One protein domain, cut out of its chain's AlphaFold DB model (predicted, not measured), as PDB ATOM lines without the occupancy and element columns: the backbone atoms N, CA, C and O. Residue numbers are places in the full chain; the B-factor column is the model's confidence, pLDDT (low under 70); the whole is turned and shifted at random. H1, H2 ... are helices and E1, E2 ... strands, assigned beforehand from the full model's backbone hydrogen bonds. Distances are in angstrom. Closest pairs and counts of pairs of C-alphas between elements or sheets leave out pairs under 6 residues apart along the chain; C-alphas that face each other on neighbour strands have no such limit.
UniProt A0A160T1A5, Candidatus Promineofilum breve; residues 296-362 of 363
ATOM      1  N   ASN A 296      16.550   5.077 -34.222       93.50
ATOM      2  CA  ASN A 296      17.660   4.203 -33.850       93.50
ATOM      3  C   ASN A 296      18.995   4.933 -34.027       93.50
ATOM      4  O   ASN A 296      19.279   5.490 -35.088       93.50
ATOM      5  N   VAL A 297      19.819   4.901 -32.985       94.44
ATOM      6  CA  VAL A 297      21.144   5.519 -32.958       94.44
ATOM      7  C   VAL A 297      22.178   4.522 -32.440       94.44
ATOM      8  O   VAL A 297      21.833   3.576 -31.735       94.44
ATOM      9  N   ARG A 298      23.456   4.721 -32.765       94.19
ATOM     10  CA  ARG A 298      24.567   3.905 -32.245       94.19
ATOM     11  C   ARG A 298      25.731   4.757 -31.768       94.19
ATOM     12  O   ARG A 298      25.868   5.901 -32.200       94.19
ATOM     13  N   ALA A 299      26.567   4.217 -30.891       89.44
ATOM     14  CA  ALA A 299      27.798   4.888 -30.503       89.44
ATOM     15  C   ALA A 299      28.754   4.972 -31.704       89.44
ATOM     16  O   ALA A 299      28.926   4.011 -32.451       89.44
ATOM     17  N   GLY A 300      29.390   6.131 -31.898       81.38
ATOM     18  CA  GLY A 300      30.295   6.345 -33.035       81.38
ATOM     19  C   GLY A 300      31.542   5.460 -33.007       81.38
ATOM     20  O   GLY A 300      32.069   5.097 -34.053       81.38
ATOM     21  N   ASN A 301      31.999   5.098 -31.809       81.44
ATOM     22  CA  ASN A 301      33.192   4.286 -31.584       81.44
ATOM     23  C   ASN A 301      32.899   2.791 -31.381       81.44
ATOM     24  O   ASN A 301      33.840   2.009 -31.292       81.44
ATOM     25  N   ASP A 302      31.628   2.405 -31.273       84.62
ATOM     26  CA  ASP A 302      31.221   1.042 -30.938       84.62
ATOM     27  C   ASP A 302      29.830   0.743 -31.533       84.62
ATOM     28  O   ASP A 302      28.802   1.063 -30.927       84.62
ATOM     29  N   PRO A 303      29.776   0.159 -32.744       84.44
ATOM     30  CA  PRO A 303      28.520  -0.118 -33.429       84.44
ATOM     31  C   PRO A 303      27.569  -1.068 -32.694       84.44
ATOM     32  O   PRO A 303      26.378  -1.056 -33.006       84.44
ATOM     33  N   GLU A 304      28.062  -1.879 -31.751       87.31
ATOM     34  CA  GLU A 304      27.230  -2.811 -30.977       87.31
ATOM     35  C   GLU A 304      26.389  -2.082 -29.921       87.31
ATOM     36  O   GLU A 304      25.319  -2.547 -29.519       87.31
ATOM     37  N   LYS A 305      26.817  -0.881 -29.516       91.38
ATOM     38  CA  LYS A 305      26.075  -0.034 -28.585       91.38
ATOM     39  C   LYS A 305      25.028   0.771 -29.334       91.38
ATOM     40  O   LYS A 305      25.297   1.868 -29.823       91.38
ATOM     41  N   SER A 306      23.817   0.228 -29.383       93.75
ATOM     42  CA  SER A 306      22.649   0.868 -29.989       93.75
ATOM     43  C   SER A 306      21.672   1.404 -28.941       93.75
ATOM     44  O   SER A 306      21.555   0.876 -27.835       93.75
ATOM     45  N   ALA A 307      20.986   2.488 -29.283       94.94
ATOM     46  CA  ALA A 307      20.001   3.158 -28.449       94.94
ATOM     47  C   ALA A 307      18.846   3.702 -29.305       94.94
ATOM     48  O   ALA A 307      18.936   3.782 -30.530       94.94
ATOM     49  N   ILE A 308      17.760   4.100 -28.648       95.38
ATOM     50  CA  ILE A 308      16.566   4.661 -29.282       95.38
ATOM     51  C   ILE A 308      16.376   6.093 -28.787       95.38
ATOM     52  O   ILE A 308      16.037   6.308 -27.623       95.38
ATOM     53  N   LEU A 309      16.591   7.073 -29.659       93.69
ATOM     54  CA  LEU A 309      16.330   8.486 -29.400       93.69
ATOM     55  C   LEU A 309      14.838   8.774 -29.625       93.69
ATOM     56  O   LEU A 309      14.312   8.513 -30.699       93.69
ATOM     57  N   HIS A 310      14.138   9.299 -28.623       90.12
ATOM     58  CA  HIS A 310      12.684   9.524 -28.668       90.12
ATOM     59  C   HIS A 310      12.289  10.917 -29.153       90.12
ATOM     60  O   HIS A 310      11.159  11.092 -29.591       90.12
ATOM     61  N   ASP A 311      13.173  11.908 -29.034       86.06
ATOM     62  CA  ASP A 311      12.916  13.291 -29.442       86.06
ATOM     63  C   ASP A 311      14.211  14.126 -29.523       86.06
ATOM     64  O   ASP A 311      15.287  13.713 -29.078       86.06
ATOM     65  N   LEU A 312      14.095  15.352 -30.049       86.31
ATOM     66  CA  LEU A 312      15.184  16.340 -30.112       86.31
ATOM     67  C   LEU A 312      15.560  16.947 -28.748       86.31
ATOM     68  O   LEU A 312      16.635  17.546 -28.605       86.31
ATOM     69  N   ASN A 313      14.723  16.762 -27.722       83.88
ATOM     70  CA  ASN A 313      15.037  17.183 -26.354       83.88
ATOM     71  C   ASN A 313      16.104  16.274 -25.721       83.88
ATOM     72  O   ASN A 313      16.733  16.656 -24.733       83.88
ATOM     73  N   GLY A 314      16.385  15.122 -26.336       82.75
ATOM     74  CA  GLY A 314      17.459  14.219 -25.945       82.75
ATOM     75  C   GLY A 314      17.007  13.083 -25.044       82.75
ATOM     76  O   GLY A 314      17.842  12.499 -24.351       82.75
ATOM     77  N   VAL A 315      15.711  12.769 -25.023       90.81
ATOM     78  CA  VAL A 315      15.211  11.595 -24.309       90.81
ATOM     79  C   VAL A 315      15.617  10.345 -25.079       90.81
ATOM     80  O   VAL A 315      15.288  10.204 -26.253       90.81
ATOM     81  N   ILE A 316      16.324   9.420 -24.434       94.88
ATOM     82  CA  ILE A 316      16.928   8.259 -25.103       94.88
ATOM     83  C   ILE A 316      16.746   6.992 -24.265       94.88
ATOM     84  O   ILE A 316      16.780   7.052 -23.037       94.88
ATOM     85  N   THR A 317      16.560   5.844 -24.908       95.00
ATOM     86  CA  THR A 317      16.591   4.528 -24.259       95.00
ATOM     87  C   THR A 317      17.843   3.782 -24.693       95.00
ATOM     88  O   THR A 317      18.027   3.549 -25.883       95.00
ATOM     89  N   TYR A 318      18.679   3.395 -23.737       94.62
ATOM     90  CA  TYR A 318      19.876   2.583 -23.951       94.62
ATOM     91  C   TYR A 318      19.842   1.405 -22.981       94.62
ATOM     92  O   TYR A 318      19.539   1.604 -21.805       94.62
ATOM     93  N   ASP A 319      20.106   0.198 -23.483       90.75
ATOM     94  CA  ASP A 319      20.112  -1.046 -22.696       90.75
ATOM     95  C   ASP A 319      18.837  -1.245 -21.843       90.75
ATOM     96  O   ASP A 319      18.865  -1.502 -20.643       90.75
ATOM     97  N   GLY A 320      17.670  -0.990 -22.449       88.50
ATOM     98  CA  GLY A 320      16.360  -1.092 -21.788       88.50
ATOM     99  C   GLY A 320      16.022   0.034 -20.799       88.50
ATOM    100  O   GLY A 320      14.857   0.183 -20.424       88.50
ATOM    101  N   GLN A 321      16.981   0.886 -20.423       92.38
ATOM    102  CA  GLN A 321      16.771   1.996 -19.495       92.38
ATOM    103  C   GLN A 321      16.542   3.324 -20.228       92.38
ATOM    104  O   GLN A 321      17.264   3.684 -21.158       92.38
ATOM    105  N   ARG A 322      15.537   4.093 -19.787       93.44
ATOM    106  CA  ARG A 322      15.234   5.431 -20.321       93.44
ATOM    107  C   ARG A 322      16.007   6.513 -19.562       93.44
ATOM    108  O   ARG A 322      15.936   6.596 -18.337       93.44
ATOM    109  N   TYR A 323      16.675   7.392 -20.298       90.62
ATOM    110  CA  TYR A 323      17.457   8.517 -19.797       90.62
ATOM    111  C   TYR A 323      16.824   9.843 -20.224       90.62
ATOM    112  O   TYR A 323      16.308   9.982 -21.334       90.62
ATOM    113  N   LYS A 324      16.894  10.846 -19.340       84.88
ATOM    114  CA  LYS A 324      16.394  12.207 -19.608       84.88
ATOM    115  C   LYS A 324      17.313  13.029 -20.524       84.88
ATOM    116  O   LYS A 324      16.931  14.118 -20.928       84.88
ATOM    117  N   SER A 325      18.528  12.548 -20.798       87.75
ATOM    118  CA  SER A 325      19.466  13.191 -21.720       87.75
ATOM    119  C   SER A 325      20.364  12.163 -22.412       87.75
ATOM    120  O   SER A 325      20.741  11.148 -21.818       87.75
ATOM    121  N   VAL A 326      20.771  12.477 -23.641       87.44
ATOM    122  CA  VAL A 326      21.702  11.666 -24.440       87.44
ATOM    123  C   VAL A 326      23.090  11.542 -23.822       87.44
ATOM    124  O   VAL A 326      23.759  10.528 -24.017       87.44
ATOM    125  N   SER A 327      23.519  12.539 -23.043       89.56
ATOM    126  CA  SER A 327      24.808  12.519 -22.346       89.56
ATOM    127  C   SER A 327      24.815  11.520 -21.193       89.56
ATOM    128  O   SER A 327      25.806  10.820 -21.021       89.56
ATOM    129  N   ALA A 328      23.707  11.394 -20.452       82.31
ATOM    130  CA  ALA A 328      23.593  10.417 -19.369       82.31
ATOM    131  C   ALA A 328      23.653   8.975 -19.901       82.31
ATOM    132  O   ALA A 328      24.402   8.157 -19.375       82.31
ATOM    133  N   ALA A 329      22.940   8.683 -20.995       88.69
ATOM    134  CA  ALA A 329      23.057   7.388 -21.667       88.69
ATOM    135  C   ALA A 329      24.463   7.168 -22.248       88.69
ATOM    136  O   ALA A 329      25.008   6.074 -22.153       88.69
ATOM    137  N   GLY A 330      25.074   8.214 -22.815       87.88
ATOM    138  CA  GLY A 330      26.426   8.159 -23.372       87.88
ATOM    139  C   GLY A 330      27.510   7.888 -22.322       87.88
ATOM    140  O   GLY A 330      28.440   7.138 -22.595       87.88
ATOM    141  N   GLN A 331      27.390   8.433 -21.107       86.56
ATOM    142  CA  GLN A 331      28.295   8.120 -19.987       86.56
ATOM    143  C   GLN A 331      28.252   6.631 -19.635       86.56
ATOM    144  O   GLN A 331      29.299   6.004 -19.499       86.56
ATOM    145  N   VAL A 332      27.050   6.053 -19.558       89.19
ATOM    146  CA  VAL A 332      26.875   4.620 -19.278       89.19
ATOM    147  C   VAL A 332      27.428   3.771 -20.424       89.19
ATOM    148  O   VAL A 332      28.207   2.854 -20.183       89.19
ATOM    149  N   ALA A 333      27.109   4.117 -21.674       87.06
ATOM    150  CA  ALA A 333      27.563   3.384 -22.856       87.06
ATOM    151  C   ALA A 333      29.091   3.457 -23.077       87.06
ATOM    152  O   ALA A 333      29.716   2.488 -23.509       87.06
ATOM    153  N   SER A 334      29.716   4.602 -22.798       85.81
ATOM    154  CA  SER A 334      31.167   4.795 -22.961       85.81
ATOM    155  C   SER A 334      31.991   4.287 -21.775       85.81
ATOM    156  O   SER A 334      33.179   4.019 -21.938       85.81
ATOM    157  N   GLY A 335      31.389   4.179 -20.585       80.69
ATOM    158  CA  GLY A 335      32.108   3.948 -19.331       80.69
ATOM    159  C   GLY A 335      32.915   5.164 -18.851       80.69
ATOM    160  O   GLY A 335      33.712   5.050 -17.919       80.69
ATOM    161  N   TRP A 336      32.752   6.330 -19.485       75.44
ATOM    162  CA  TRP A 336      33.473   7.552 -19.131       75.44
ATOM    163  C   TRP A 336      32.728   8.365 -18.072       75.44
ATOM    164  O   TRP A 336      31.500   8.421 -18.039       75.44
ATOM    165  N   LYS A 337      33.485   9.086 -17.233       67.00
ATOM    166  CA  LYS A 337      32.919  10.001 -16.222       67.00
ATOM    167  C   LYS A 337      32.117  11.149 -16.852       67.00
ATOM    168  O   LYS A 337      31.202  11.677 -16.227       67.00
ATOM    169  N   SER A 338      32.436  11.535 -18.086       62.59
ATOM    170  CA  SER A 338      31.733  12.560 -18.860       62.59
ATOM    171  C   SER A 338      31.668  12.166 -20.336       62.59
ATOM    172  O   SER A 338      32.583  11.548 -20.870       62.59
ATOM    173  N   CYS A 339      30.561  12.510 -20.994       72.69
ATOM    174  CA  CYS A 339      30.331  12.217 -22.406       72.69
ATOM    175  C   CYS A 339      29.491  13.341 -23.025       72.69
ATOM    176  O   CYS A 339      28.472  13.738 -22.454       72.69
ATOM    177  N   ASN A 340      29.897  13.849 -24.193       84.25
ATOM    178  CA  ASN A 340      29.020  14.684 -25.011       84.25
ATOM    179  C   ASN A 340      28.091  13.769 -25.815       84.25
ATOM    180  O   ASN A 340      28.443  13.319 -26.905       84.25
ATOM    181  N   GLY A 341      26.895  13.504 -25.281       83.12
ATOM    182  CA  GLY A 341      25.940  12.595 -25.910       83.12
ATOM    183  C   GLY A 341      25.548  12.998 -27.335       83.12
ATOM    184  O   GLY A 341      25.310  12.126 -28.163       83.12
ATOM    185  N   TRP A 342      25.542  14.294 -27.658       87.19
ATOM    186  CA  TRP A 342      25.144  14.777 -28.985       87.19
ATOM    187  C   TRP A 342      26.153  14.443 -30.086       87.19
ATOM    188  O   TRP A 342      25.764  14.266 -31.237       87.19
ATOM    189  N   SER A 343      27.431  14.312 -29.735       88.56
ATOM    190  CA  SER A 343      28.487  13.891 -30.665       88.56
ATOM    191  C   SER A 343      28.817  12.398 -30.538       88.56
ATOM    192  O   SER A 343      29.433  11.823 -31.428       88.56
ATOM    193  N   PHE A 344      28.425  11.760 -29.431       88.19
ATOM    194  CA  PHE A 344      28.673  10.341 -29.181       88.19
ATOM    195  C   PHE A 344      27.731   9.437 -29.985       88.19
ATOM    196  O   PHE A 344      28.173   8.468 -30.610       88.19
ATOM    197  N   TRP A 345      26.438   9.761 -29.996       89.75
ATOM    198  CA  TRP A 345      25.433   8.990 -30.719       89.75
ATOM    199  C   TRP A 345      25.347   9.424 -32.180       89.75
ATOM    200  O   TRP A 345      25.412  10.612 -32.497       89.75
ATOM    201  N   HIS A 346      25.169   8.447 -33.061       93.94
ATOM    202  CA  HIS A 346      25.037   8.641 -34.495       93.94
ATOM    203  C   HIS A 346      23.736   8.022 -34.993       93.94
ATOM    204  O   HIS A 346      23.388   6.923 -34.569       93.94
ATOM    205  N   PHE A 347      23.045   8.694 -35.906       92.25
ATOM    206  CA  PHE A 347      21.910   8.146 -36.643       92.25
ATOM    207  C   PHE A 347      22.335   7.801 -38.069       92.25
ATOM    208  O   PHE A 347      23.328   8.329 -38.569       92.25
ATOM    209  N   GLN A 348      21.587   6.915 -38.718       91.38
ATOM    210  CA  GLN A 348      21.775   6.624 -40.131       91.38
ATOM    211  C   GLN A 348      20.823   7.492 -40.953       91.38
ATOM    212  O   GLN A 348      19.614   7.462 -40.726       91.38
ATOM    213  N   ASP A 349      21.357   8.266 -41.888       84.94
ATOM    214  CA  ASP A 349      20.555   9.027 -42.837       84.94
ATOM    215  C   ASP A 349      19.790   8.049 -43.749       84.94
ATOM    216  O   ASP A 349      20.422   7.249 -44.445       84.94
ATOM    217  N   PRO A 350      18.445   8.076 -43.768       77.69
ATOM    218  CA  PRO A 350      17.657   7.172 -44.600       77.69
ATOM    219  C   PRO A 350      17.842   7.414 -46.105       77.69
ATOM    220  O   PRO A 350      17.592   6.500 -46.888       77.69
ATOM    221  N   ALA A 351      18.271   8.609 -46.526       76.25
ATOM    222  CA  ALA A 351      18.470   8.933 -47.937       76.25
ATOM    223  C   ALA A 351      19.813   8.417 -48.473       76.25
ATOM    224  O   ALA A 351      19.888   7.931 -49.601       76.25
ATOM    225  N   THR A 352      20.877   8.524 -47.674       81.75
ATOM    226  CA  THR A 352      22.249   8.208 -48.108       81.75
ATOM    227  C   THR A 352      22.816   6.938 -47.475       81.75
ATOM    228  O   THR A 352      23.829   6.414 -47.938       81.75
ATOM    229  N   GLY A 353      22.201   6.440 -46.400       83.00
ATOM    230  CA  GLY A 353      22.714   5.341 -45.585       83.00
ATOM    231  C   GLY A 353      23.949   5.704 -44.752       83.00
ATOM    232  O   GLY A 353      24.496   4.824 -44.079       83.00
ATOM    233  N   GLN A 354      24.402   6.962 -44.786       85.06
ATOM    234  CA  GLN A 354      25.571   7.430 -44.043       85.06
ATOM    235  C   GLN A 354      25.252   7.635 -42.563       85.06
ATOM    236  O   GLN A 354      24.114   7.894 -42.183       85.06
ATOM    237  N   TRP A 355      26.267   7.500 -41.709       85.06
ATOM    238  CA  TRP A 355      26.124   7.705 -40.270       85.06
ATOM    239  C   TRP A 355      26.562   9.113 -39.880       85.06
ATOM    240  O   TRP A 355      27.687   9.518 -40.160       85.06
ATOM    241  N   HIS A 356      25.685   9.819 -39.177       87.81
ATOM    242  CA  HIS A 356      25.832  11.221 -38.802       87.81
ATOM    243  C   HIS A 356      25.659  11.389 -37.299       87.81
ATOM    244  O   HIS A 356      24.828  10.711 -36.699       87.81
ATOM    245  N   VAL A 357      26.408  12.299 -36.672       89.06
ATOM    246  CA  VAL A 357      26.211  12.622 -35.249       89.06
ATOM    247  C   VAL A 357      24.817  13.207 -35.025       89.06
ATOM    248  O   VAL A 357      24.366  14.063 -35.786       89.06
ATOM    249  N   ILE A 358      24.141  12.818 -33.942       86.88
ATOM    250  CA  ILE A 358      22.786  13.316 -33.643       86.88
ATOM    251  C   ILE A 358      22.744  14.825 -33.358       86.88
ATOM    252  O   ILE A 358      21.675  15.426 -33.400       86.88
ATOM    253  N   GLN A 359      23.891  15.463 -33.096       86.50
ATOM    254  CA  GLN A 359      24.020  16.920 -33.026       86.50
ATOM    255  C   GLN A 359      23.506  17.611 -34.298       86.50
ATOM    256  O   GLN A 359      22.943  18.696 -34.197       86.50
ATOM    257  N   GLN A 360      23.634  16.972 -35.466       82.75
ATOM    258  CA  GLN A 360      23.161  17.518 -36.745       82.75
ATOM    259  C   GLN A 360      21.627  17.598 -36.829       82.75
ATOM    260  O   GLN A 360      21.101  18.338 -37.648       82.75
ATOM    261  N   LEU A 361      20.894  16.914 -35.941       80.12
ATOM    262  CA  LEU A 361      19.431  16.995 -35.873       80.12
ATOM    263  C   LEU A 361      18.921  18.301 -35.233       80.12
ATOM    264  O   LEU A 361      17.714  18.530 -35.214       80.12
ATOM    265  N   ARG A 362      19.804  19.127 -34.646       70.25
ATOM    266  CA  ARG A 362      19.421  20.297 -33.832       70.25
ATOM    267  C   ARG A 362      19.422  21.649 -34.552       70.25
ATOM    268  O   ARG A 362      18.905  22.591 -33.957       70.25
TER     269      ARG A 362
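What this domain is: This is residues 296 to 362 of the 363 residues of a protein of Candidatus Promineofilum breve (UniProt A0A160T1A5). One strongly twisted sheet of six strands makes a wall, with three short helices, H1, H2 and H3, over one face and no named helix on the other. The long axis runs from the link between H1 and H2 to the turn of the hairpin E5 and E6. The printed part has 67 residues, with E1 E2 E3 E4 H1 H2 E5 E6 H3 along the chain; the sheet's order is E4 E3 E2 E1 E5 E6, antiparallel throughout, and the class is mixed, helices and strands. It is compact, with a radius of gyration of the C-alphas of 10.8 A and spans of 33 by 23 by 20 A.

Where its parts are: E1, residues 296 to 299, begins at C-alpha 296 (17.660, 4.203, -33.850). E2, residues 302 to 309, is 16.7 A long and bends by 68 degrees at residue 305. E3 is residues 316 to 318, E4 321 to 323, E5 345 to 348 and E6 355 to 357. H1, residues 326 to 334, is 11.8 A long; H2 is residues 341 to 344, and H3, residues 358 to 362, ends at C-alpha 362 (19.421, 20.297, -33.832).

How they stand to each other: E1 to E4 form a meander, each strand the antiparallel neighbour of the one before; N 307 and O 297 are 2.8 A apart, N 317 and O 308 2.8 A, N 323 and O 316 2.8 A. E5 is the antiparallel neighbour of E1, with N 298 and O 346 within hydrogen-bond range at 2.8 A, and of the edge strand E6, with N 347 and O 356 within range at 2.8 A. H1 is on the sheet; its closest C-alphas to E3 are Val 326 and Ile 316, 5.9 A. H2 touches H1, closest C-alphas Gly 341 and Ser 327, 3.7 A, and H3, Trp 342 and Gln 359, 4.7 A. H3 lies over E1 at a height of 9.8 A over the sheet; H1 and H3 are apart. Every O i to N i+4 pair is within hydrogen-bond range in H1; H3 has 0 of 1, but 2 of 2 O i to N i+3 pairs, and H2 is too short for an i+4 pair.

The domain as a whole: The C-alphas farthest apart, Lys 337 and Ala 351, are 34.9 A apart. The printed part has no cut and no long link. Mean pLDDT of the printed part is 86.4, with residues 337 to 338 under 70.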